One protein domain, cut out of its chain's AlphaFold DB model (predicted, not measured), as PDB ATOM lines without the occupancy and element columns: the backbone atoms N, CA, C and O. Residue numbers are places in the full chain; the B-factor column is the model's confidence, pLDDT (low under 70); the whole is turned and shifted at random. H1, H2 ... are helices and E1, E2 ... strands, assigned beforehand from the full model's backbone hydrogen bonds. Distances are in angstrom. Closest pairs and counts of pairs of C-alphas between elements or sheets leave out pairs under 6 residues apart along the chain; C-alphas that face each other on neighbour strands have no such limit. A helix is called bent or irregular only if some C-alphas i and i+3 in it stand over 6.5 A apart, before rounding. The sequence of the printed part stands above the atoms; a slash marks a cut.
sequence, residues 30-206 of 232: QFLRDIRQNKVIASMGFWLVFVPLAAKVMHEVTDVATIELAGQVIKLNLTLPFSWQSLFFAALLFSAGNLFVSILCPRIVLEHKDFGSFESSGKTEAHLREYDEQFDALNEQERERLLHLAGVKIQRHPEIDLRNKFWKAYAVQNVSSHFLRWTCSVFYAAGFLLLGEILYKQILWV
ATOM      1  N   GLN A  30     -34.396 -23.782  32.640       95.81
ATOM      2  CA  GLN A  30     -33.859 -22.550  32.076       95.81
ATOM      3  C   GLN A  30     -33.844 -22.584  30.546       95.81
ATOM      4  O   GLN A  30     -34.312 -21.645  29.916       95.81
ATOM      5  N   PHE A  31     -33.364 -23.673  29.943       94.75
ATOM      6  CA  PHE A  31     -33.322 -23.795  28.487       94.75
ATOM      7  C   PHE A  31     -34.733 -23.812  27.885       94.75
ATOM      8  O   PHE A  31     -35.003 -23.113  26.913       94.75
ATOM      9  N   LEU A  32     -35.662 -24.550  28.502       95.69
ATOM     10  CA  LEU A  32     -37.065 -24.591  28.070       95.69
ATOM     11  C   LEU A  32     -37.754 -23.224  28.190       95.69
ATOM     12  O   LEU A  32     -38.510 -22.825  27.301       95.69
ATOM     13  N   ARG A  33     -37.470 -22.479  29.261       95.75
ATOM     14  CA  ARG A  33     -37.923 -21.094  29.423       95.75
ATOM     15  C   ARG A  33     -37.344 -20.193  28.336       95.75
ATOM     16  O   ARG A  33     -38.085 -19.396  27.765       95.75
ATOM     17  N   ASP A  34     -36.057 -20.319  28.041       95.44
ATOM     18  CA  ASP A  34     -35.387 -19.496  27.033       95.44
ATOM     19  C   ASP A  34     -35.947 -19.790  25.620       95.44
ATOM     20  O   ASP A  34     -36.173 -18.862  24.843       95.44
ATOM     21  N   ILE A  35     -36.290 -21.052  25.317       95.62
ATOM     22  CA  ILE A  35     -37.047 -21.434  24.109       95.62
ATOM     23  C   ILE A  35     -38.410 -20.736  24.084       95.62
ATOM     24  O   ILE A  35     -38.739 -20.080  23.097       95.62
ATOM     25  N   ARG A  36     -39.202 -20.834  25.160       95.19
ATOM     26  CA  ARG A  36     -40.521 -20.179  25.254       95.19
ATOM     27  C   ARG A  36     -40.436 -18.670  25.001       95.19
ATOM     28  O   ARG A  36     -41.314 -18.104  24.358       95.19
ATOM     29  N   GLN A  37     -39.399 -18.017  25.524       94.81
ATOM     30  CA  GLN A  37     -39.183 -16.573  25.387       94.81
ATOM     31  C   GLN A  37     -38.686 -16.161  23.991       94.81
ATOM     32  O   GLN A  37     -38.655 -14.969  23.678       94.81
ATOM     33  N   ASN A  38     -38.321 -17.114  23.126       95.69
ATOM     34  CA  ASN A  38     -37.956 -16.813  21.750       95.69
ATOM     35  C   ASN A  38     -39.151 -16.201  21.001       95.69
ATOM     36  O   ASN A  38     -40.225 -16.796  20.936       95.69
ATOM     37  N   LYS A  39     -38.948 -15.034  20.378       95.31
ATOM     38  CA  LYS A  39     -40.008 -14.282  19.681       95.31
ATOM     39  C   LYS A  39     -40.726 -15.098  18.604       95.31
ATOM     40  O   LYS A  39     -41.937 -14.962  18.456       95.31
ATOM     41  N   VAL A  40     -40.007 -15.958  17.877       92.44
ATOM     42  CA  VAL A  40     -40.595 -16.811  16.834       92.44
ATOM     43  C   VAL A  40     -41.561 -17.811  17.462       92.44
ATOM     44  O   VAL A  40     -42.702 -17.929  17.023       92.44
ATOM     45  N   ILE A  41     -41.142 -18.469  18.540       94.00
ATOM     46  CA  ILE A  41     -41.928 -19.499  19.230       94.00
ATOM     47  C   ILE A  41     -43.087 -18.878  20.007       94.00
ATOM     48  O   ILE A  41     -44.196 -19.404  19.984       94.00
ATOM     49  N   ALA A  42     -42.872 -17.725  20.638       92.19
ATOM     50  CA  ALA A  42     -43.927 -16.961  21.291       92.19
ATOM     51  C   ALA A  42     -45.010 -16.517  20.288       92.19
ATOM     52  O   ALA A  42     -46.196 -16.549  20.614       92.19
ATOM     53  N   SER A  43     -44.628 -16.180  19.047       94.62
ATOM     54  CA  SER A  43     -45.582 -15.812  17.992       94.62
ATOM     55  C   SER A  43     -46.454 -16.980  17.511       94.62
ATOM     56  O   SER A  43     -47.516 -16.750  16.941       94.62
ATOM     57  N   MET A  44     -46.073 -18.237  17.773       93.25
ATOM     58  CA  MET A  44     -46.825 -19.418  17.317       93.25
ATOM     59  C   MET A  44     -48.237 -19.509  17.904       93.25
ATOM     60  O   MET A  44     -49.127 -20.047  17.250       93.25
ATOM     61  N   GLY A  45     -48.479 -18.913  19.076       92.88
ATOM     62  CA  GLY A  45     -49.833 -18.806  19.630       92.88
ATOM     63  C   GLY A  45     -50.771 -17.971  18.753       92.88
ATOM     64  O   GLY A  45     -51.931 -18.332  18.576       92.88
ATOM     65  N   PHE A  46     -50.262 -16.901  18.134       94.50
ATOM     66  CA  PHE A  46     -51.026 -16.112  17.163       94.50
ATOM     67  C   PHE A  46     -51.333 -16.931  15.902       94.50
ATOM     68  O   PHE A  46     -52.469 -16.933  15.424       94.50
ATOM     69  N   TRP A  47     -50.351 -17.689  15.403       93.12
ATOM     70  CA  TRP A  47     -50.519 -18.546  14.227       93.12
ATOM     71  C   TRP A  47     -51.585 -19.632  14.420       93.12
ATOM     72  O   TRP A  47     -52.286 -19.955  13.464       93.12
ATOM     73  N   LEU A  48     -51.780 -20.139  15.640       94.31
ATOM     74  CA  LEU A  48     -52.828 -21.119  15.952       94.31
ATOM     75  C   LEU A  48     -54.235 -20.604  15.606       94.31
ATOM     76  O   LEU A  48     -55.067 -21.371  15.129       94.31
ATOM     77  N   VAL A  49     -54.485 -19.306  15.797       95.12
ATOM     78  CA  VAL A  49     -55.765 -18.655  15.465       95.12
ATOM     79  C   VAL A  49     -55.775 -18.152  14.022       95.12
ATOM     80  O   VAL A  49     -56.775 -18.288  13.318       95.12
ATOM     81  N   PHE A  50     -54.660 -17.586  13.563       94.69
ATOM     82  CA  PHE A  50     -54.571 -16.988  12.234       94.69
ATOM     83  C   PHE A  50     -54.660 -18.025  11.107       94.69
ATOM     84  O   PHE A  50     -55.376 -17.809  10.133       94.69
ATOM     85  N   VAL A  51     -53.972 -19.163  11.235       93.56
ATOM     86  CA  VAL A  51     -53.925 -20.209  10.199       93.56
ATOM     87  C   VAL A  51     -55.309 -20.745   9.810       93.56
ATOM     88  O   VAL A  51     -55.600 -20.739   8.616       93.56
ATOM     89  N   PRO A  52     -56.189 -21.187  10.732       90.69
ATOM     90  CA  PRO A  52     -57.510 -21.684  10.345       90.69
ATOM     91  C   PRO A  52     -58.384 -20.598   9.708       90.69
ATOM     92  O   PRO A  52     -59.158 -20.896   8.799       90.69
ATOM     93  N   LEU A  53     -58.240 -19.337  10.132       92.81
ATOM     94  CA  LEU A  53     -58.949 -18.214   9.519       92.81
ATOM     95  C   LEU A  53     -58.468 -17.968   8.083       92.81
ATOM     96  O   LEU A  53     -59.285 -17.896   7.168       92.81
ATOM     97  N   ALA A  54     -57.151 -17.904   7.877       90.69
ATOM     98  CA  ALA A  54     -56.548 -17.747   6.557       90.69
ATOM     99  C   ALA A  54     -56.910 -18.917   5.630       90.69
ATOM    100  O   ALA A  54     -57.302 -18.694   4.488       90.69
ATOM    101  N   ALA A  55     -56.858 -20.155   6.129       88.62
ATOM    102  CA  ALA A  55     -57.239 -21.340   5.366       88.62
ATOM    103  C   ALA A  55     -58.708 -21.291   4.921       88.62
ATOM    104  O   ALA A  55     -59.011 -21.642   3.784       88.62
ATOM    105  N   LYS A  56     -59.614 -20.812   5.785       89.50
ATOM    106  CA  LYS A  56     -61.032 -20.655   5.444       89.50
ATOM    107  C   LYS A  56     -61.249 -19.628   4.330       89.50
ATOM    108  O   LYS A  56     -62.004 -19.906   3.411       89.50
ATOM    109  N   VAL A  57     -60.564 -18.483   4.394       89.62
ATOM    110  CA  VAL A  57     -60.639 -17.440   3.353       89.62
ATOM    111  C   VAL A  57     -60.062 -17.942   2.026       89.62
ATOM    112  O   VAL A  57     -60.632 -17.697   0.970       89.62
ATOM    113  N   MET A  58     -58.952 -18.683   2.069       83.12
ATOM    114  CA  MET A  58     -58.291 -19.190   0.862       83.12
ATOM    115  C   MET A  58     -59.055 -20.341   0.200       83.12
ATOM    116  O   MET A  58     -58.970 -20.484  -1.011       83.12
ATOM    117  N   HIS A  59     -59.826 -21.134   0.952       81.88
ATOM    118  CA  HIS A  59     -60.635 -22.221   0.385       81.88
ATOM    119  C   HIS A  59     -61.729 -21.714  -0.578       81.88
ATOM    120  O   HIS A  59     -62.215 -22.465  -1.419       81.88
ATOM    121  N   GLU A  60     -62.139 -20.450  -0.471       81.19
ATOM    122  CA  GLU A  60     -63.101 -19.844  -1.403       81.19
ATOM    123  C   GLU A  60     -62.447 -19.400  -2.723       81.19
ATOM    124  O   GLU A  60     -63.140 -19.179  -3.717       81.19
ATOM    125  N   VAL A  61     -61.115 -19.301  -2.763       80.50
ATOM    126  CA  VAL A  61     -60.358 -18.927  -3.957       80.50
ATOM    127  C   VAL A  61     -60.010 -20.200  -4.726       80.50
ATOM    128  O   VAL A  61     -59.291 -21.062  -4.234       80.50
ATOM    129  N   THR A  62     -60.522 -20.331  -5.949       72.88
ATOM    130  CA  THR A  62     -60.215 -21.466  -6.830       72.88
ATOM    131  C   THR A  62     -58.708 -21.596  -7.072       72.88
ATOM    132  O   THR A  62     -58.043 -20.592  -7.319       72.88
ATOM    133  N   ASP A  63     -58.192 -22.832  -7.095       71.25
ATOM    134  CA  ASP A  63     -56.757 -23.160  -7.231       71.25
ATOM    135  C   ASP A  63     -56.066 -22.525  -8.453       71.25
ATOM    136  O   ASP A  63     -54.843 -22.357  -8.486       71.25
ATOM    137  N   VAL A  64     -56.854 -22.162  -9.468       76.56
ATOM    138  CA  VAL A  64     -56.390 -21.512 -10.690       76.56
ATOM    139  C   VAL A  64     -57.117 -20.186 -10.860       76.56
ATOM    140  O   VAL A  64     -58.287 -20.154 -11.241       76.56
ATOM    141  N   ALA A  65     -56.415 -19.082 -10.619       78.88
ATOM    142  CA  ALA A  65     -56.911 -17.765 -10.994       78.88
ATOM    143  C   ALA A  65     -56.631 -17.546 -12.488       78.88
ATOM    144  O   ALA A  65     -55.474 -17.465 -12.909       78.88
ATOM    145  N   THR A  66     -57.690 -17.492 -13.300       81.12
ATOM    146  CA  THR A  66     -57.611 -17.104 -14.714       81.12
ATOM    147  C   THR A  66     -57.759 -15.596 -14.818       81.12
ATOM    148  O   THR A  66     -58.862 -15.070 -14.677       81.12
ATOM    149  N   ILE A  67     -56.651 -14.896 -15.045       82.31
ATOM    150  CA  ILE A  67     -56.669 -13.454 -15.295       82.31
ATOM    151  C   ILE A  67     -56.546 -13.254 -16.804       82.31
ATOM    152  O   ILE A  67     -55.570 -13.698 -17.411       82.31
ATOM    153  N   GLU A  68     -57.534 -12.597 -17.409       86.88
ATOM    154  CA  GLU A  68     -57.467 -12.168 -18.806       86.88
ATOM    155  C   GLU A  68     -56.841 -10.775 -18.869       86.88
ATOM    156  O   GLU A  68     -57.495  -9.767 -18.604       86.88
ATOM    157  N   LEU A  69     -55.551 -10.710 -19.204       82.38
ATOM    158  CA  LEU A  69     -54.862  -9.450 -19.480       82.38
ATOM    159  C   LEU A  69     -54.589  -9.368 -20.983       82.38
ATOM    160  O   LEU A  69     -53.945 -10.249 -21.546       82.38
ATOM    161  N   ALA A  70     -55.084  -8.315 -21.639       80.62
ATOM    162  CA  ALA A  70     -54.869  -8.068 -23.072       80.62
ATOM    163  C   ALA A  70     -55.256  -9.252 -23.997       80.62
ATOM    164  O   ALA A  70     -54.607  -9.494 -25.013       80.62
ATOM    165  N   GLY A  71     -56.303 -10.006 -23.641       85.56
ATOM    166  CA  GLY A  71     -56.778 -11.163 -24.412       85.56
ATOM    167  C   GLY A  71     -55.955 -12.446 -24.232       85.56
ATOM    168  O   GLY A  71     -56.262 -13.453 -24.865       85.56
ATOM    169  N   GLN A  72     -54.934 -12.444 -23.366       78.94
ATOM    170  CA  GLN A  72     -54.221 -13.655 -22.958       78.94
ATOM    171  C   GLN A  72     -54.736 -14.148 -21.602       78.94
ATOM    172  O   GLN A  72     -54.743 -13.412 -20.617       78.94
ATOM    173  N   VAL A  73     -55.148 -15.417 -21.555       88.62
ATOM    174  CA  VAL A  73     -55.572 -16.098 -20.325       88.62
ATOM    175  C   VAL A  73     -54.326 -16.574 -19.581       88.62
ATOM    176  O   VAL A  73     -53.740 -17.603 -19.928       88.62
ATOM    177  N   ILE A  74     -53.908 -15.845 -18.547       83.75
ATOM    178  CA  ILE A  74     -52.818 -16.274 -17.665       83.75
ATOM    179  C   ILE A  74     -53.426 -17.129 -16.552       83.75
ATOM    180  O   ILE A  74     -54.233 -16.651 -15.755       83.75
ATOM    181  N   LYS A  75     -53.041 -18.409 -16.505       82.94
ATOM    182  CA  LYS A  75     -53.413 -19.338 -15.431       82.94
ATOM    183  C   LYS A  75     -52.373 -19.261 -14.320       82.94
ATOM    184  O   LYS A  75     -51.293 -19.835 -14.449       82.94
ATOM    185  N   LEU A  76     -52.691 -18.559 -13.238       74.19
ATOM    186  CA  LEU A  76     -51.862 -18.557 -12.036       74.19
ATOM    187  C   LEU A  76     -52.257 -19.748 -11.166       74.19
ATOM    188  O   LEU A  76     -53.381 -19.809 -10.671       74.19
ATOM    189  N   ASN A  77     -51.335 -20.696 -11.004       76.19
ATOM    190  CA  ASN A  77     -51.514 -21.795 -10.066       76.19
ATOM    191  C   ASN A  77     -51.160 -21.303  -8.657       76.19
ATOM    192  O   ASN A  77     -49.998 -20.999  -8.381       76.19
ATOM    193  N   LEU A  78     -52.164 -21.196  -7.789       73.50
ATOM    194  CA  LEU A  78     -52.017 -20.686  -6.424       73.50
ATOM    195  C   LEU A  78     -51.692 -21.792  -5.406       73.50
ATOM    196  O   LEU A  78     -51.712 -21.532  -4.202       73.50
ATOM    197  N   THR A  79     -51.346 -23.008  -5.850       78.12
ATOM    198  CA  THR A  79     -50.876 -24.058  -4.935       78.12
ATOM    199  C   THR A  79     -49.594 -23.628  -4.229       78.12
ATOM    200  O   THR A  79     -48.511 -23.604  -4.819       78.12
ATOM    201  N   LEU A  80     -49.720 -23.312  -2.941       76.62
ATOM    202  CA  LEU A  80     -48.595 -23.035  -2.059       76.62
ATOM    203  C   LEU A  80     -47.746 -24.303  -1.861       76.62
ATOM    204  O   LEU A  80     -48.289 -25.401  -1.729       76.62
ATOM    205  N   PRO A  81     -46.412 -24.171  -1.769       78.38
ATOM    206  CA  PRO A  81     -45.507 -25.312  -1.628       78.38
ATOM    207  C   PRO A  81     -45.500 -25.927  -0.219       78.38
ATOM    208  O   PRO A  81     -44.779 -26.895   0.029       78.38
ATOM    209  N   PHE A  82     -46.279 -25.377   0.717       83.81
ATOM    210  CA  PHE A  82     -46.395 -25.884   2.079       83.81
ATOM    211  C   PHE A  82     -47.847 -26.191   2.442       83.81
ATOM    212  O   PHE A  82     -48.787 -25.544   1.985       83.81
ATOM    213  N   SER A  83     -48.021 -27.183   3.315       88.56
ATOM    214  CA  SER A  83     -49.332 -27.533   3.846       88.56
ATOM    215  C   SER A  83     -49.683 -26.629   5.025       88.56
ATOM    216  O   SER A  83     -48.978 -26.609   6.038       88.56
ATOM    217  N   TRP A  84     -50.818 -25.937   4.927       89.31
ATOM    218  CA  TRP A  84     -51.415 -25.191   6.039       89.31
ATOM    219  C   TRP A  84     -51.630 -26.064   7.282       89.31
ATOM    220  O   TRP A  84     -51.513 -25.580   8.405       89.31
ATOM    221  N   GLN A  85     -51.880 -27.362   7.090       92.06
ATOM    222  CA  GLN A  85     -52.064 -28.319   8.179       92.06
ATOM    223  C   GLN A  85     -50.765 -28.505   8.971       92.06
ATOM    224  O   GLN A  85     -50.789 -28.464  10.198       92.06
ATOM    225  N   SER A  86     -49.621 -28.647   8.291       92.81
ATOM    226  CA  SER A  86     -48.315 -28.774   8.951       92.81
ATOM    227  C   SER A  86     -47.981 -27.524   9.764       92.81
ATOM    228  O   SER A  86     -47.504 -27.641  10.892       92.81
ATOM    229  N   LEU A  87     -48.275 -26.336   9.221       92.81
ATOM    230  CA  LEU A  87     -48.061 -25.070   9.926       92.81
ATOM    231  C   LEU A  87     -48.953 -24.966  11.169       92.81
ATOM    232  O   LEU A  87     -48.476 -24.587  12.238       92.81
ATOM    233  N   PHE A  88     -50.223 -25.359  11.049       95.44
ATOM    234  CA  PHE A  88     -51.149 -25.420  12.176       95.44
ATOM    235  C   PHE A  88     -50.665 -26.382  13.268       95.44
ATOM    236  O   PHE A  88     -50.622 -26.004  14.437       95.44
ATOM    237  N   PHE A  89     -50.246 -27.600  12.910       96.44
ATOM    238  CA  PHE A  89     -49.735 -28.570  13.881       96.44
ATOM    239  C   PHE A  89     -48.442 -28.099  14.551       96.44
ATOM    240  O   PHE A  89     -48.295 -28.268  15.761       96.44
ATOM    241  N   ALA A  90     -47.531 -27.460  13.811       96.19
ATOM    242  CA  ALA A  90     -46.343 -26.849  14.401       96.19
ATOM    243  C   ALA A  90     -46.737 -25.776  15.430       96.19
ATOM    244  O   ALA A  90     -46.274 -25.811  16.572       96.19
ATOM    245  N   ALA A  91     -47.650 -24.870  15.061       96.50
ATOM    246  CA  ALA A  91     -48.150 -23.822  15.948       96.50
ATOM    247  C   ALA A  91     -48.844 -24.388  17.198       96.50
ATOM    248  O   ALA A  91     -48.622 -23.897  18.309       96.50
ATOM    249  N   LEU A  92     -49.635 -25.452  17.037       97.56
ATOM    250  CA  LEU A  92     -50.292 -26.177  18.123       97.56
ATOM    251  C   LEU A  92     -49.276 -26.781  19.097       97.56
ATOM    252  O   LEU A  92     -49.401 -26.582  20.303       97.56
ATOM    253  N   LEU A  93     -48.253 -27.473  18.590       97.69
ATOM    254  CA  LEU A  93     -47.218 -28.098  19.418       97.69
ATOM    255  C   LEU A  93     -46.387 -27.064  20.179       97.69
ATOM    256  O   LEU A  93     -46.151 -27.237  21.374       97.69
ATOM    257  N   PHE A  94     -45.997 -25.963  19.530       97.19
ATOM    258  CA  PHE A  94     -45.302 -24.862  20.202       97.19
ATOM    259  C   PHE A  94     -46.174 -24.196  21.269       97.19
ATOM    260  O   PHE A  94     -45.690 -23.904  22.362       97.19
ATOM    261  N   SER A  95     -47.463 -24.000  20.989       96.94
ATOM    262  CA  SER A  95     -48.409 -23.421  21.949       96.94
ATOM    263  C   SER A  95     -48.636 -24.344  23.147       96.94
ATOM    264  O   SER A  95     -48.613 -23.880  24.286       96.94
ATOM    265  N   ALA A  96     -48.773 -25.651  22.912       97.06
ATOM    266  CA  ALA A  96     -48.863 -26.655  23.968       97.06
ATOM    267  C   ALA A  96     -47.573 -26.711  24.802       97.06
ATOM    268  O   ALA A  96     -47.641 -26.676  26.027       97.06
ATOM    269  N   GLY A  97     -46.397 -26.700  24.164       96.25
ATOM    270  CA  GLY A  97     -45.105 -26.617  24.851       96.25
ATOM    271  C   GLY A  97     -44.986 -25.362  25.722       96.25
ATOM    272  O   GLY A  97     -44.629 -25.456  26.896       96.25
ATOM    273  N   ASN A  98     -45.377 -24.197  25.193       96.31
ATOM    274  CA  ASN A  98     -45.403 -22.936  25.941       96.31
ATOM    275  C   ASN A  98     -46.356 -22.998  27.143       96.31
ATOM    276  O   ASN A  98     -46.022 -22.487  28.217       96.31
ATOM    277  N   LEU A  99     -47.528 -23.616  26.973       96.25
ATOM    278  CA  LEU A  99     -48.502 -23.811  28.043       96.25
ATOM    279  C   LEU A  99     -47.937 -24.730  29.130       96.25
ATOM    280  O   LEU A  99     -47.955 -24.365  30.305       96.25
ATOM    281  N   PHE A 100     -47.352 -25.867  28.750       96.12
ATOM    282  CA  PHE A 100     -46.744 -26.799  29.695       96.12
ATOM    283  C   PHE A 100     -45.576 -26.181  30.452       96.12
ATOM    284  O   PHE A 100     -45.529 -26.298  31.671       96.12
ATOM    285  N   VAL A 101     -44.680 -25.446  29.790       96.25
ATOM    286  CA  VAL A 101     -43.616 -24.711  30.493       96.25
ATOM    287  C   VAL A 101     -44.204 -23.676  31.452       96.25
ATOM    288  O   VAL A 101     -43.684 -23.510  32.544       96.25
ATOM    289  N   SER A 102     -45.299 -23.001  31.097       95.44
ATOM    290  CA  SER A 102     -45.909 -21.994  31.980       95.44
ATOM    291  C   SER A 102     -46.531 -22.601  33.242       95.44
ATOM    292  O   SER A 102     -46.525 -21.950  34.281       95.44
ATOM    293  N   ILE A 103     -47.064 -23.823  33.152       95.88
ATOM    294  CA  ILE A 103     -47.734 -24.511  34.267       95.88
ATOM    295  C   ILE A 103     -46.739 -25.324  35.107       95.88
ATOM    296  O   ILE A 103     -46.867 -25.385  36.325       95.88
ATOM    297  N   LEU A 104     -45.766 -25.973  34.462       94.69
ATOM    298  CA  LEU A 104     -44.910 -26.989  35.084       94.69
ATOM    299  C   LEU A 104     -43.524 -26.465  35.485       94.69
ATOM    300  O   LEU A 104     -42.862 -27.098  36.304       94.69
ATOM    301  N   CYS A 105     -43.053 -25.356  34.901       95.06
ATOM    302  CA  CYS A 105     -41.744 -24.798  35.240       95.06
ATOM    303  C   CYS A 105     -41.774 -24.194  36.653       95.06
ATOM    304  O   CYS A 105     -42.668 -23.393  36.947       95.06
ATOM    305  N   PRO A 106     -40.793 -24.507  37.519       94.31
ATOM    306  CA  PRO A 106     -40.703 -23.908  38.842       94.31
ATOM    307  C   PRO A 106     -40.670 -22.383  38.776       94.31
ATOM    308  O   PRO A 106     -39.930 -21.791  37.986       94.31
ATOM    309  N   ARG A 107     -41.446 -21.739  39.652       94.69
ATOM    310  CA  ARG A 107     -41.656 -20.284  39.631       94.69
ATOM    311  C   ARG A 107     -40.353 -19.489  39.698       94.69
ATOM    312  O   ARG A 107     -40.211 -18.528  38.953       94.69
ATOM    313  N   ILE A 108     -39.379 -19.913  40.511       95.50
ATOM    314  CA  ILE A 108     -38.074 -19.236  40.612       95.50
ATOM    315  C   ILE A 108     -37.323 -19.209  39.273       95.50
ATOM    316  O   ILE A 108     -36.736 -18.189  38.921       95.50
ATOM    317  N   VAL A 109     -37.387 -20.300  38.501       96.06
ATOM    318  CA  VAL A 109     -36.752 -20.397  37.181       96.06
ATOM    319  C   VAL A 109     -37.560 -19.617  36.154       96.06
ATOM    320  O   VAL A 109     -36.987 -18.950  35.300       96.06
ATOM    321  N   LEU A 110     -38.888 -19.673  36.228       95.69
ATOM    322  CA  LEU A 110     -39.774 -18.986  35.293       95.69
ATOM    323  C   LEU A 110     -39.694 -17.457  35.412       95.69
ATOM    324  O   LEU A 110     -39.672 -16.773  34.390       95.69
ATOM    325  N   GLU A 111     -39.672 -16.944  36.643       95.38
ATOM    326  CA  GLU A 111     -39.765 -15.516  36.959       95.38
ATOM    327  C   GLU A 111     -38.405 -14.803  36.892       95.38
ATOM    328  O   GLU A 111     -38.364 -13.631  36.524       95.38
ATOM    329  N   HIS A 112     -37.293 -15.489  37.196       96.31
ATOM    330  CA  HIS A 112     -35.974 -14.852  37.315       96.31
ATOM    331  C   HIS A 112     -34.928 -15.521  36.438       96.31
ATOM    332  O   HIS A 112     -34.758 -16.736  36.464       96.31
ATOM    333  N   LYS A 113     -34.176 -14.727  35.672       95.00
ATOM    334  CA  LYS A 113     -33.053 -15.236  34.866       95.00
ATOM    335  C   LYS A 113     -31.776 -15.422  35.679       95.00
ATOM    336  O   LYS A 113     -31.017 -16.355  35.427       95.00
ATOM    337  N   ASP A 114     -31.551 -14.518  36.617       96.19
ATOM    338  CA  ASP A 114     -30.357 -14.422  37.440       96.19
ATOM    339  C   ASP A 114     -30.696 -13.744  38.776       96.19
ATOM    340  O   ASP A 114     -31.824 -13.297  39.006       96.19
ATOM    341  N   PHE A 115     -29.705 -13.672  39.666       95.94
ATOM    342  CA  PHE A 115     -29.859 -13.022  40.966       95.94
ATOM    343  C   PHE A 115     -30.167 -11.517  40.854       95.94
ATOM    344  O   PHE A 115     -30.905 -10.990  41.679       95.94
ATOM    345  N   GLY A 116     -29.664 -10.830  39.821       96.44
ATOM    346  CA  GLY A 116     -29.934  -9.403  39.616       96.44
ATOM    347  C   GLY A 116     -31.406  -9.136  39.291       96.44
ATOM    348  O   GLY A 116     -31.992  -8.183  39.800       96.44
ATOM    349  N   SER A 117     -32.045 -10.013  38.512       96.44
ATOM    350  CA  SER A 117     -33.495 -10.001  38.264       96.44
ATOM    351  C   SER A 117     -34.301 -10.203  39.550       96.44
ATOM    352  O   SER A 117     -35.324  -9.551  39.754       96.44
ATOM    353  N   PHE A 118     -33.834 -11.089  40.433       96.44
ATOM    354  CA  PHE A 118     -34.474 -11.344  41.722       96.44
ATOM    355  C   PHE A 118     -34.374 -10.130  42.659       96.44
ATOM    356  O   PHE A 118     -35.382  -9.693  43.215       96.44
ATOM    357  N   GLU A 119     -33.179  -9.548  42.773       96.06
ATOM    358  CA  GLU A 119     -32.897  -8.381  43.615       96.06
ATOM    359  C   GLU A 119     -33.604  -7.115  43.106       96.06
ATOM    360  O   GLU A 119     -34.266  -6.422  43.876       96.06
ATOM    361  N   SER A 120     -33.564  -6.853  41.794       97.25
ATOM    362  CA  SER A 120     -34.265  -5.712  41.176       97.25
ATOM    363  C   SER A 120     -35.790  -5.809  41.267       97.25
ATOM    364  O   SER A 120     -36.469  -4.784  41.240       97.25
ATOM    365  N   SER A 121     -36.335  -7.016  41.447       95.81
ATOM    366  CA  SER A 121     -37.758  -7.230  41.742       95.81
ATOM    367  C   SER A 121     -38.132  -6.914  43.199       95.81
ATOM    368  O   SER A 121     -39.289  -7.093  43.574       95.81
ATOM    369  N   GLY A 122     -37.177  -6.497  44.041       95.62
ATOM    370  CA  GLY A 122     -37.403  -6.185  45.456       95.62
ATOM    371  C   GLY A 122     -37.686  -7.411  46.330       95.62
ATOM    372  O   GLY A 122     -38.250  -7.274  47.416       95.62
ATOM    373  N   LYS A 123     -37.338  -8.620  45.867       94.50
ATOM    374  CA  LYS A 123     -37.609  -9.862  46.599       94.50
ATOM    375  C   LYS A 123     -36.561 -10.103  47.687       94.50
ATOM    376  O   LYS A 123     -35.366  -9.915  47.491       94.50
ATOM    377  N   THR A 124     -37.035 -10.539  48.848       94.50
ATOM    378  CA  THR A 124     -36.232 -10.781  50.059       94.50
ATOM    379  C   THR A 124     -36.042 -12.276  50.329       94.50
ATOM    380  O   THR A 124     -36.632 -13.117  49.653       94.50
ATOM    381  N   GLU A 125     -35.268 -12.630  51.363       92.38
ATOM    382  CA  GLU A 125     -35.114 -14.025  51.809       92.38
ATOM    383  C   GLU A 125     -36.455 -14.726  52.076       92.38
ATOM    384  O   GLU A 125     -36.579 -15.918  51.808       92.38
ATOM    385  N   ALA A 126     -37.471 -14.002  52.556       92.44
ATOM    386  CA  ALA A 126     -38.796 -14.575  52.797       92.44
ATOM    387  C   ALA A 126     -39.394 -15.197  51.521       92.44
ATOM    388  O   ALA A 126     -39.894 -16.314  51.559       92.44
ATOM    389  N   HIS A 127     -39.226 -14.534  50.374       93.44
ATOM    390  CA  HIS A 127     -39.704 -15.031  49.084       93.44
ATOM    391  C   HIS A 127     -38.896 -16.235  48.582       93.44
ATOM    392  O   HIS A 127     -39.419 -17.067  47.850       93.44
ATOM    393  N   LEU A 128     -37.614 -16.342  48.957       92.06
ATOM    394  CA  LEU A 128     -36.827 -17.543  48.660       92.06
ATOM    395  C   LEU A 128     -37.362 -18.755  49.413       92.06
ATOM    396  O   LEU A 128     -37.448 -19.828  48.824       92.06
ATOM    397  N   ARG A 129     -37.779 -18.573  50.671       90.50
ATOM    398  CA  ARG A 129     -38.372 -19.656  51.465       90.50
ATOM    399  C   ARG A 129     -39.652 -20.192  50.831       90.50
ATOM    400  O   ARG A 129     -39.818 -21.400  50.786       90.50
ATOM    401  N   GLU A 130     -40.483 -19.332  50.241       91.56
ATOM    402  CA  GLU A 130     -41.678 -19.765  49.497       91.56
ATOM    403  C   GLU A 130     -41.341 -20.672  48.297       91.56
ATOM    404  O   GLU A 130     -42.102 -21.579  47.962       91.56
ATOM    405  N   TYR A 131     -40.198 -20.457  47.634       89.31
ATOM    406  CA  TYR A 131     -39.735 -21.350  46.565       89.31
ATOM    407  C   TYR A 131     -39.124 -22.655  47.103       89.31
ATOM    408  O   TYR A 131     -39.156 -23.674  46.405       89.31
ATOM    409  N   ASP A 132     -38.582 -22.623  48.321       84.88
ATOM    410  CA  ASP A 132     -37.954 -23.763  48.989       84.88
ATOM    411  C   ASP A 132     -38.960 -24.666  49.721       84.88
ATOM    412  O   ASP A 132     -38.666 -25.842  49.889       84.88
ATOM    413  N   GLU A 133     -40.168 -24.208  50.074       82.06
ATOM    414  CA  GLU A 133     -41.187 -25.049  50.743       82.06
ATOM    415  C   GLU A 133     -41.476 -26.355  49.980       82.06
ATOM    416  O   GLU A 133     -41.639 -27.423  50.573       82.06
ATOM    417  N   GLN A 134     -41.473 -26.300  48.644       74.31
ATOM    418  CA  GLN A 134     -41.630 -27.488  47.797       74.31
ATOM    419  C   GLN A 134     -40.407 -28.415  47.834       74.31
ATOM    420  O   GLN A 134     -40.537 -29.620  47.628       74.31
ATOM    421  N   PHE A 135     -39.220 -27.855  48.063       78.50
ATOM    422  CA  PHE A 135     -37.968 -28.592  48.175       78.50
ATOM    423  C   PHE A 135     -37.792 -29.218  49.562       78.50
ATOM    424  O   PHE A 135     -37.341 -30.357  49.657       78.50
ATOM    425  N   ASP A 136     -38.202 -28.519  50.618       81.62
ATOM    426  CA  ASP A 136     -38.172 -29.015  51.997       81.62
ATOM    427  C   ASP A 136     -39.154 -30.175  52.221       81.62
ATOM    428  O   ASP A 136     -38.935 -31.016  53.091       81.62
ATOM    429  N   ALA A 137     -40.200 -30.278  51.394       84.12
ATOM    430  CA  ALA A 137     -41.116 -31.418  51.381       84.12
ATOM    431  C   ALA A 137     -40.508 -32.705  50.778       84.12
ATOM    432  O   ALA A 137     -41.125 -33.770  50.863       84.12
ATOM    433  N   LEU A 138     -39.331 -32.637  50.143       84.50
ATOM    434  CA  LEU A 138     -38.663 -33.807  49.569       84.50
ATOM    435  C   LEU A 138     -37.915 -34.610  50.638       84.50
ATOM    436  O   LEU A 138     -37.308 -34.066  51.556       84.50
ATOM    437  N   ASN A 139     -37.873 -35.930  50.459       89.19
ATOM    438  CA  ASN A 139     -37.051 -36.805  51.293       89.19
ATOM    439  C   ASN A 139     -35.558 -36.453  51.141       89.19
ATOM    440  O   ASN A 139     -35.103 -36.162  50.032       89.19
ATOM    441  N   GLU A 140     -34.770 -36.582  52.217       88.00
ATOM    442  CA  GLU A 140     -33.342 -36.206  52.226       88.00
ATOM    443  C   GLU A 140     -32.545 -36.869  51.088       88.00
ATOM    444  O   GLU A 140     -31.734 -36.222  50.434       88.00
ATOM    445  N   GLN A 141     -32.839 -38.136  50.773       89.69
ATOM    446  CA  GLN A 141     -32.184 -38.851  49.675       89.69
ATOM    447  C   GLN A 141     -32.432 -38.195  48.306       89.69
ATOM    448  O   GLN A 141     -31.523 -38.121  47.478       89.69
ATOM    449  N   GLU A 142     -33.655 -37.731  48.043       86.94
ATOM    450  CA  GLU A 142     -33.985 -37.052  46.785       86.94
ATOM    451  C   GLU A 142     -33.351 -35.659  46.749       86.94
ATOM    452  O   GLU A 142     -32.819 -35.231  45.724       86.94
ATOM    453  N   ARG A 143     -33.310 -34.996  47.907       85.44
ATOM    454  CA  ARG A 143     -32.637 -33.713  48.101       85.44
ATOM    455  C   ARG A 143     -31.157 -33.784  47.728       85.44
ATOM    456  O   ARG A 143     -30.673 -32.973  46.939       85.44
ATOM    457  N   GLU A 144     -30.447 -34.777  48.256       88.19
ATOM    458  CA  GLU A 144     -29.033 -35.014  47.957       88.19
ATOM    459  C   GLU A 144     -28.805 -35.353  46.481       88.19
ATOM    460  O   GLU A 144     -27.878 -34.821  45.862       88.19
ATOM    461  N   ARG A 145     -29.678 -36.176  45.881       87.69
ATOM    462  CA  ARG A 145     -29.623 -36.485  44.443       87.69
ATOM    463  C   ARG A 145     -29.750 -35.227  43.590       87.69
ATOM    464  O   ARG A 145     -28.934 -35.028  42.692       87.69
ATOM    465  N   LEU A 146     -30.729 -34.368  43.871       86.56
ATOM    466  CA  LEU A 146     -30.934 -33.123  43.125       86.56
ATOM    467  C   LEU A 146     -29.760 -32.156  43.292       86.56
ATOM    468  O   LEU A 146     -29.313 -31.574  42.306       86.56
ATOM    469  N   LEU A 147     -29.217 -32.022  44.505       87.56
ATOM    470  CA  LEU A 147     -28.030 -31.198  44.758       87.56
ATOM    471  C   LEU A 147     -26.810 -31.700  43.974       87.56
ATOM    472  O   LEU A 147     -26.087 -30.894  43.383       87.56
ATOM    473  N   HIS A 148     -26.614 -33.020  43.918       87.94
ATOM    474  CA  HIS A 148     -25.548 -33.638  43.133       87.94
ATOM    475  C   HIS A 148     -25.744 -33.410  41.625       87.94
ATOM    476  O   HIS A 148     -24.805 -33.007  40.941       87.94
ATOM    477  N   LEU A 149     -26.963 -33.600  41.104       86.25
ATOM    478  CA  LEU A 149     -27.298 -33.340  39.695       86.25
ATOM    479  C   LEU A 149     -27.137 -31.864  39.312       86.25
ATOM    480  O   LEU A 149     -26.720 -31.558  38.199       86.25
ATOM    481  N   ALA A 150     -27.436 -30.955  40.239       86.56
ATOM    482  CA  ALA A 150     -27.246 -29.520  40.066       86.56
ATOM    483  C   ALA A 150     -25.769 -29.085  40.171       86.56
ATOM    484  O   ALA A 150     -25.459 -27.922  39.920       86.56
ATOM    485  N   GLY A 151     -24.856 -29.984  40.566       86.50
ATOM    486  CA  GLY A 151     -23.439 -29.669  40.768       86.50
ATOM    487  C   GLY A 151     -23.175 -28.729  41.951       86.50
ATOM    488  O   GLY A 151     -22.118 -28.096  42.017       86.50
ATOM    489  N   VAL A 152     -24.120 -28.613  42.890       86.56
ATOM    490  CA  VAL A 152     -24.020 -27.695  44.029       86.56
ATOM    491  C   VAL A 152     -23.207 -28.354  45.141       86.56
ATOM    492  O   VAL A 152     -23.652 -29.303  45.785       86.56
ATOM    493  N   LYS A 153     -22.009 -27.827  45.415       81.50
ATOM    494  CA  LYS A 153     -21.219 -28.242  46.582       81.50
ATOM    495  C   LYS A 153     -21.840 -27.652  47.845       81.50
ATOM    496  O   LYS A 153     -21.969 -26.436  47.965       81.50
ATOM    497  N   ILE A 154     -22.193 -28.505  48.804       72.81
ATOM    498  CA  ILE A 154     -22.702 -28.076  50.110       72.81
ATOM    499  C   ILE A 154     -21.538 -27.463  50.901       72.81
ATOM    500  O   ILE A 154     -20.801 -28.165  51.590       72.81
ATOM    501  N   GLN A 155     -21.344 -26.151  50.794       72.31
ATOM    502  CA  GLN A 155     -20.448 -25.426  51.693       72.31
ATOM    503  C   GLN A 155     -21.202 -25.092  52.982       72.31
ATOM    504  O   GLN A 155     -22.216 -24.399  52.961       72.31
ATOM    505  N   ARG A 156     -20.708 -25.596  54.118       64.06
ATOM    506  CA  ARG A 156     -21.252 -25.335  55.464       64.06
ATOM    507  C   ARG A 156     -20.713 -24.028  56.066       64.06
ATOM    508  O   ARG A 156     -20.409 -23.997  57.255       64.06
ATOM    509  N   HIS A 157     -20.537 -22.973  55.269       63.81
ATOM    510  CA  HIS A 157     -20.161 -21.674  55.830       63.81
ATOM    511  C   HIS A 157     -21.433 -20.914  56.257       63.81
ATOM    512  O   HIS A 157     -22.324 -20.738  55.428       63.81
ATOM    513  N   PRO A 158     -21.558 -20.502  57.535       57.72
ATOM    514  CA  PRO A 158     -22.796 -19.957  58.100       57.72
ATOM    515  C   PRO A 158     -23.073 -18.480  57.768       57.72
ATOM    516  O   PRO A 158     -24.133 -17.977  58.131       57.72
ATOM    517  N   GLU A 159     -22.186 -17.784  57.052       57.78
ATOM    518  CA  GLU A 159     -22.507 -16.461  56.502       57.78
ATOM    519  C   GLU A 159     -23.249 -16.631  55.182       57.78
ATOM    520  O   GLU A 159     -22.677 -16.729  54.094       57.78
ATOM    521  N   ILE A 160     -24.565 -16.773  55.306       65.06
ATOM    522  CA  ILE A 160     -25.425 -17.087  54.180       65.06
ATOM    523  C   ILE A 160     -25.760 -15.811  53.410       65.06
ATOM    524  O   ILE A 160     -26.789 -15.181  53.651       65.06
ATOM    525  N   ASP A 161     -24.904 -15.465  52.453       89.12
ATOM    526  CA  ASP A 161     -25.223 -14.498  51.404       89.12
ATOM    527  C   ASP A 161     -26.535 -14.913  50.700       89.12
ATOM    528  O   ASP A 161     -26.701 -16.065  50.273       89.12
ATOM    529  N   LEU A 162     -27.484 -13.977  50.591       90.75
ATOM    530  CA  LEU A 162     -28.766 -14.146  49.901       90.75
ATOM    531  C   LEU A 162     -28.568 -14.686  48.477       90.75
ATOM    532  O   LEU A 162     -29.341 -15.527  48.011       90.75
ATOM    533  N   ARG A 163     -27.482 -14.271  47.819       92.25
ATOM    534  CA  ARG A 163     -27.066 -14.768  46.504       92.25
ATOM    535  C   ARG A 163     -26.804 -16.272  46.507       92.25
ATOM    536  O   ARG A 163     -27.225 -16.963  45.581       92.25
ATOM    537  N   ASN A 164     -26.134 -16.798  47.532       90.38
ATOM    538  CA  ASN A 164     -25.836 -18.229  47.632       90.38
ATOM    539  C   ASN A 164     -27.108 -19.046  47.887       90.38
ATOM    540  O   ASN A 164     -27.286 -20.099  47.270       90.38
ATOM    541  N   LYS A 165     -28.021 -18.540  48.732       90.81
ATOM    542  CA  LYS A 165     -29.373 -19.112  48.907       90.81
ATOM    543  C   LYS A 165     -30.116 -19.173  47.573       90.81
ATOM    544  O   LYS A 165     -30.580 -20.244  47.191       90.81
ATOM    545  N   PHE A 166     -30.148 -18.061  46.835       93.81
ATOM    546  CA  PHE A 166     -30.799 -17.988  45.528       93.81
ATOM    547  C   PHE A 166     -30.233 -19.011  44.545       93.81
ATOM    548  O   PHE A 166     -30.995 -19.790  43.981       93.81
ATOM    549  N   TRP A 167     -28.912 -19.053  44.344       92.75
ATOM    550  CA  TRP A 167     -28.320 -19.965  43.360       92.75
ATOM    551  C   TRP A 167     -28.500 -21.430  43.734       92.75
ATOM    552  O   TRP A 167     -28.687 -22.258  42.844       92.75
ATOM    553  N   LYS A 168     -28.500 -21.753  45.030       91.38
ATOM    554  CA  LYS A 168     -28.811 -23.101  45.505       91.38
ATOM    555  C   LYS A 168     -30.249 -23.490  45.150       91.38
ATOM    556  O   LYS A 168     -30.438 -24.513  44.493       91.38
ATOM    557  N   ALA A 169     -31.229 -22.667  45.531       92.25
ATOM    558  CA  ALA A 169     -32.641 -22.901  45.226       92.25
ATOM    559  C   ALA A 169     -32.880 -22.971  43.708       92.25
ATOM    560  O   ALA A 169     -33.483 -23.915  43.198       92.25
ATOM    561  N   TYR A 170     -32.319 -22.017  42.961       94.25
ATOM    562  CA  TYR A 170     -32.430 -21.943  41.509       94.25
ATOM    563  C   TYR A 170     -31.844 -23.181  40.831       94.25
ATOM    564  O   TYR A 170     -32.514 -23.782  39.997       94.25
ATOM    565  N   ALA A 171     -30.620 -23.595  41.175       92.50
ATOM    566  CA  ALA A 171     -29.949 -24.718  40.521       92.50
ATOM    567  C   ALA A 171     -30.691 -26.041  40.750       92.50
ATOM    568  O   ALA A 171     -30.896 -26.801  39.803       92.50
ATOM    569  N   VAL A 172     -31.154 -26.276  41.979       90.94
ATOM    570  CA  VAL A 172     -31.985 -27.429  42.341       90.94
ATOM    571  C   VAL A 172     -33.294 -27.429  41.555       90.94
ATOM    572  O   VAL A 172     -33.631 -28.417  40.900       90.94
ATOM    573  N   GLN A 173     -34.025 -26.316  41.580       92.50
ATOM    574  CA  GLN A 173     -35.307 -26.214  40.890       92.50
ATOM    575  C   GLN A 173     -35.130 -26.332  39.373       92.50
ATOM    576  O   GLN A 173     -35.938 -26.974  38.710       92.50
ATOM    577  N   ASN A 174     -34.027 -25.829  38.820       94.06
ATOM    578  CA  ASN A 174     -33.698 -25.919  37.399       94.06
ATOM    579  C   ASN A 174     -33.502 -27.363  36.897       94.06
ATOM    580  O   ASN A 174     -33.767 -27.643  35.724       94.06
ATOM    581  N   VAL A 175     -33.090 -28.280  37.779       90.94
ATOM    582  CA  VAL A 175     -32.940 -29.716  37.480       90.94
ATOM    583  C   VAL A 175     -34.085 -30.575  38.029       90.94
ATOM    584  O   VAL A 175     -34.096 -31.791  37.827       90.94
ATOM    585  N   SER A 176     -35.081 -29.977  38.679       88.56
ATOM    586  CA  SER A 176     -36.232 -30.711  39.211       88.56
ATOM    587  C   SER A 176     -37.067 -31.375  38.101       88.56
ATOM    588  O   SER A 176     -37.003 -30.999  36.925       88.56
ATOM    589  N   SER A 177     -37.865 -32.382  38.468       85.25
ATOM    590  CA  SER A 177     -38.929 -32.962  37.631       85.25
ATOM    591  C   SER A 177     -38.506 -33.379  36.217       85.25
ATOM    592  O   SER A 177     -38.995 -32.856  35.213       85.25
ATOM    593  N   HIS A 178     -37.623 -34.376  36.134       86.31
ATOM    594  CA  HIS A 178     -37.101 -34.902  34.868       86.31
ATOM    595  C   HIS A 178     -38.202 -35.280  33.858       86.31
ATOM    596  O   HIS A 178     -38.124 -34.926  32.683       86.31
ATOM    597  N   PHE A 179     -39.256 -35.958  34.319       87.88
ATOM    598  CA  PHE A 179     -40.355 -36.388  33.451       87.88
ATOM    599  C   PHE A 179     -41.108 -35.203  32.826       87.88
ATOM    600  O   PHE A 179     -41.340 -35.188  31.619       87.88
ATOM    601  N   LEU A 180     -41.421 -34.171  33.617       91.50
ATOM    602  CA  LEU A 180     -42.125 -32.983  33.125       91.50
ATOM    603  C   LEU A 180     -41.271 -32.221  32.099       91.50
ATOM    604  O   LEU A 180     -41.763 -31.878  31.023       91.50
ATOM    605  N   ARG A 181     -39.970 -32.045  32.366       92.19
ATOM    606  CA  ARG A 181     -39.027 -31.439  31.406       92.19
ATOM    607  C   ARG A 181     -38.967 -32.202  30.091       92.19
ATOM    608  O   ARG A 181     -38.972 -31.594  29.018       92.19
ATOM    609  N   TRP A 182     -38.938 -33.528  30.175       91.12
ATOM    610  CA  TRP A 182     -38.920 -34.387  29.001       91.12
ATOM    611  C   TRP A 182     -40.187 -34.203  28.160       91.12
ATOM    612  O   TRP A 182     -40.082 -33.990  26.954       91.12
ATOM    613  N   THR A 183     -41.371 -34.172  28.784       91.25
ATOM    614  CA  THR A 183     -42.625 -33.943  28.046       91.25
ATOM    615  C   THR A 183     -42.622 -32.604  27.303       91.25
ATOM    616  O   THR A 183     -42.848 -32.589  26.095       91.25
ATOM    617  N   CYS A 184     -42.259 -31.497  27.962       94.56
ATOM    618  CA  CYS A 184     -42.136 -30.181  27.323       94.56
ATOM    619  C   CYS A 184     -41.147 -30.199  26.147       94.56
ATOM    620  O   CYS A 184     -41.427 -29.651  25.079       94.56
ATOM    621  N   SER A 185     -40.002 -30.862  26.332       94.00
ATOM    622  CA  SER A 185     -38.967 -30.990  25.302       94.00
ATOM    623  C   SER A 185     -39.474 -31.713  24.054       94.00
ATOM    624  O   SER A 185     -39.180 -31.279  22.942       94.00
ATOM    625  N   VAL A 186     -40.268 -32.775  24.220       93.75
ATOM    626  CA  VAL A 186     -40.857 -33.529  23.101       93.75
ATOM    627  C   VAL A 186     -41.803 -32.652  22.276       93.75
ATOM    628  O   VAL A 186     -41.724 -32.678  21.049       93.75
ATOM    629  N   PHE A 187     -42.644 -31.833  22.920       95.75
ATOM    630  CA  PHE A 187     -43.524 -30.894  22.211       95.75
ATOM    631  C   PHE A 187     -42.732 -29.879  21.382       95.75
ATOM    632  O   PHE A 187     -43.023 -29.694  20.197       95.75
ATOM    633  N   TYR A 188     -41.695 -29.267  21.964       95.75
ATOM    634  CA  TYR A 188     -40.835 -28.344  21.221       95.75
ATOM    635  C   TYR A 188     -40.102 -29.034  20.076       95.75
ATOM    636  O   TYR A 188     -40.090 -28.507  18.967       95.75
ATOM    637  N   ALA A 189     -39.525 -30.212  20.312       94.94
ATOM    638  CA  ALA A 189     -38.805 -30.962  19.291       94.94
ATOM    639  C   ALA A 189     -39.706 -31.319  18.105       94.94
ATOM    640  O   ALA A 189     -39.337 -31.076  16.959       94.94
ATOM    641  N   ALA A 190     -40.908 -31.831  18.372       95.62
ATOM    642  CA  ALA A 190     -41.881 -32.135  17.332       95.62
ATOM    643  C   ALA A 190     -42.308 -30.867  16.565       95.62
ATOM    644  O   ALA A 190     -42.363 -30.885  15.334       95.62
ATOM    645  N   GLY A 191     -42.524 -29.746  17.264       95.75
ATOM    646  CA  GLY A 191     -42.806 -28.451  16.637       95.75
ATOM    647  C   GLY A 191     -41.675 -27.973  15.720       95.75
ATOM    648  O   GLY A 191     -41.928 -27.563  14.588       95.75
ATOM    649  N   PHE A 192     -40.420 -28.079  16.167       95.44
ATOM    650  CA  PHE A 192     -39.247 -27.716  15.368       95.44
ATOM    651  C   PHE A 192     -39.058 -28.613  14.149       95.44
ATOM    652  O   PHE A 192     -38.685 -28.103  13.096       95.44
ATOM    653  N   LEU A 193     -39.329 -29.916  14.260       95.44
ATOM    654  CA  LEU A 193     -39.254 -30.834  13.122       95.44
ATOM    655  C   LEU A 193     -40.264 -30.453  12.034       95.44
ATOM    656  O   LEU A 193     -39.883 -30.338  10.871       95.44
ATOM    657  N   LEU A 194     -41.517 -30.175  12.409       94.44
ATOM    658  CA  LEU A 194     -42.539 -29.725  11.457       94.44
ATOM    659  C   LEU A 194     -42.192 -28.368  10.841       94.44
ATOM    660  O   LEU A 194     -42.308 -28.188   9.629       94.44
ATOM    661  N   LEU A 195     -41.740 -27.412  11.654       93.12
ATOM    662  CA  LEU A 195     -41.330 -26.101  11.151       93.12
ATOM    663  C   LEU A 195     -40.129 -26.219  10.202       93.12
ATOM    664  O   LEU A 195     -40.109 -25.580   9.152       93.12
ATOM    665  N   GLY A 196     -39.155 -27.065  10.541       93.88
ATOM    666  CA  GLY A 196     -38.001 -27.366   9.701       93.88
ATOM    667  C   GLY A 196     -38.402 -27.987   8.365       93.88
ATOM    668  O   GLY A 196     -37.890 -27.566   7.332       93.88
ATOM    669  N   GLU A 197     -39.359 -28.920   8.358       92.06
ATOM    670  CA  GLU A 197     -39.909 -29.503   7.129       92.06
ATOM    671  C   GLU A 197     -40.557 -28.434   6.231       92.06
ATOM    672  O   GLU A 197     -40.308 -28.407   5.023       92.06
ATOM    673  N   ILE A 198     -41.353 -27.529   6.810       92.25
ATOM    674  CA  ILE A 198     -41.997 -26.424   6.081       92.25
ATOM    675  C   ILE A 198     -40.942 -25.506   5.461       92.25
ATOM    676  O   ILE A 198     -41.002 -25.218   4.265       92.25
ATOM    677  N   LEU A 199     -39.957 -25.078   6.254       92.00
ATOM    678  CA  LEU A 199     -38.876 -24.213   5.781       92.00
ATOM    679  C   LEU A 199     -38.051 -24.900   4.692       92.00
ATOM    680  O   LEU A 199     -37.736 -24.275   3.683       92.00
ATOM    681  N   TYR A 200     -37.751 -26.188   4.851       89.19
ATOM    682  CA  TYR A 200     -37.026 -26.969   3.855       89.19
ATOM    683  C   TYR A 200     -37.777 -27.032   2.521       89.19
ATOM    684  O   TYR A 200     -37.190 -26.734   1.481       89.19
ATOM    685  N   LYS A 201     -39.084 -27.336   2.536       87.12
ATOM    686  CA  LYS A 201     -39.920 -27.334   1.323       87.12
ATOM    687  C   LYS A 201     -39.991 -25.952   0.680       87.12
ATOM    688  O   LYS A 201     -39.872 -25.853  -0.537       87.12
ATOM    689  N   GLN A 202     -40.122 -24.895   1.481       88.44
ATOM    690  CA  GLN A 202     -40.133 -23.519   0.986       88.44
ATOM    691  C   GLN A 202     -38.806 -23.164   0.303       88.44
ATOM    692  O   GLN A 202     -38.808 -22.627  -0.803       88.44
ATOM    693  N   ILE A 203     -37.673 -23.501   0.927       86.88
ATOM    694  CA  ILE A 203     -36.335 -23.254   0.377       86.88
ATOM    695  C   ILE A 203     -36.125 -24.066  -0.905       86.88
ATOM    696  O   ILE A 203     -35.690 -23.503  -1.905       86.88
ATOM    697  N   LEU A 204     -36.476 -25.357  -0.920       84.81
ATOM    698  CA  LEU A 204     -36.409 -26.193  -2.125       84.81
ATOM    699  C   LEU A 204     -37.267 -25.640  -3.259       84.81
ATOM    700  O   LEU A 204     -36.803 -25.589  -4.396       84.81
ATOM    701  N   TRP A 205     -38.494 -25.212  -2.960       84.44
ATOM    702  CA  TRP A 205     -39.384 -24.628  -3.954       84.44
ATOM    703  C   TRP A 205     -38.768 -23.369  -4.555       84.44
ATOM    704  O   TRP A 205     -38.637 -23.302  -5.775       84.44
ATOM    705  N   VAL A 206     -38.278 -22.444  -3.719       84.75
ATOM    706  CA  VAL A 206     -37.580 -21.234  -4.182       84.75
ATOM    707  C   VAL A 206     -36.343 -21.594  -5.003       84.75
ATOM    708  O   VAL A 206     -36.114 -21.010  -6.056       84.75
TER     709      VAL A 206
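This is residues 30 to 206 of the 232 residues of an uncharacterized protein of Gallionellaceae bacterium (UniProt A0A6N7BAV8). This is a long rod in which H3 runs lengthwise between H2 and H9; the E1 and E2 hairpin makes one end, and a head, with H4 to H7 packed on H8, makes the other. H1 packs on H3 and H4, where the shaft meets the head. The printed part has 177 residues, with nine named helices and two named strands in the order H1 H2 E1 E2 H3 H4 H5 H6 H7 H8 H9; the class is mostly helix, and the sheet, E1 - E2, is antiparallel. The whole is extended, with a radius of gyration of the C-alphas of 24.3 A and spans of 90 by 32 by 25 A.

Find C-alpha 30 at (-33.859, -22.550, 32.076), where H1, residues 30 to 37, begins. H2, residues 39 to 58, is 26.7 A long, with a kink of 56 degrees near residue 46. Strands E1, residues 64 to 69, and E2, residues 72 to 77, follow. From C-alpha 84 at (-51.415, -25.191, 6.039), H3 runs 29.8 A to residue 104. Next come H4, residues 107 to 111, H5, 115 to 120, H6, 125 to 136, H7, 140 to 149, and H8, 162 to 175, 20.4 A long. H6 is only just irregular: C-alphas 131 and 134 are 6.54 A apart. H9, residues 178 to 206, runs 41.4 A to C-alpha 206 at (-37.580, -21.234, -4.182).

Look at H3: it touches H9, closest at the C-alphas of Ala 90 and Gly 191, 4.5 A, at a shallow tilt of 25 degrees, opposite ways. H3 touches H2, closest at C-alphas 44 and 91, 4.8 A, at 38 degrees, only just steep. H2 and H9 are apart. With residues 97 to 101 alone, H3 touches H1, closest at C-alphas 36 and 98, 5.6 A. H1 touches H4, closest at C-alphas 30 and 109, 6.3 A. In the head, H8 touches H6, closest at C-alphas 132 and 169, 6.6 A. With residues 171 to 175 alone, H8 touches H7, about perpendicular at 90 degrees, closest at C-alphas 146 and 172, 5.8 A. With residues 163 to 167 alone, H8 only just touches H5, with 3 pairs of C-alphas within 8 A, closest at 115 and 163, 6.4 A. Between E1 and E2, N 67 and O 74, 3.1 A, and N 74 and O 67, 2.9 A, are within hydrogen-bond range. Every O i to N i+4 pair is within range in H1, H3, H4, H5, H7, H8 and H9; in H2 it is 11 of 16 and in H6 6 of 8.

The two C-alphas farthest apart, Gly 71 and Pro 158, are 89.7 A apart. The printed part has no cut. The link from H7 to H8, residues 150 to 161, is long. Residues 156 to 160 have pLDDT under 70; the mean of the printed part is 89.3.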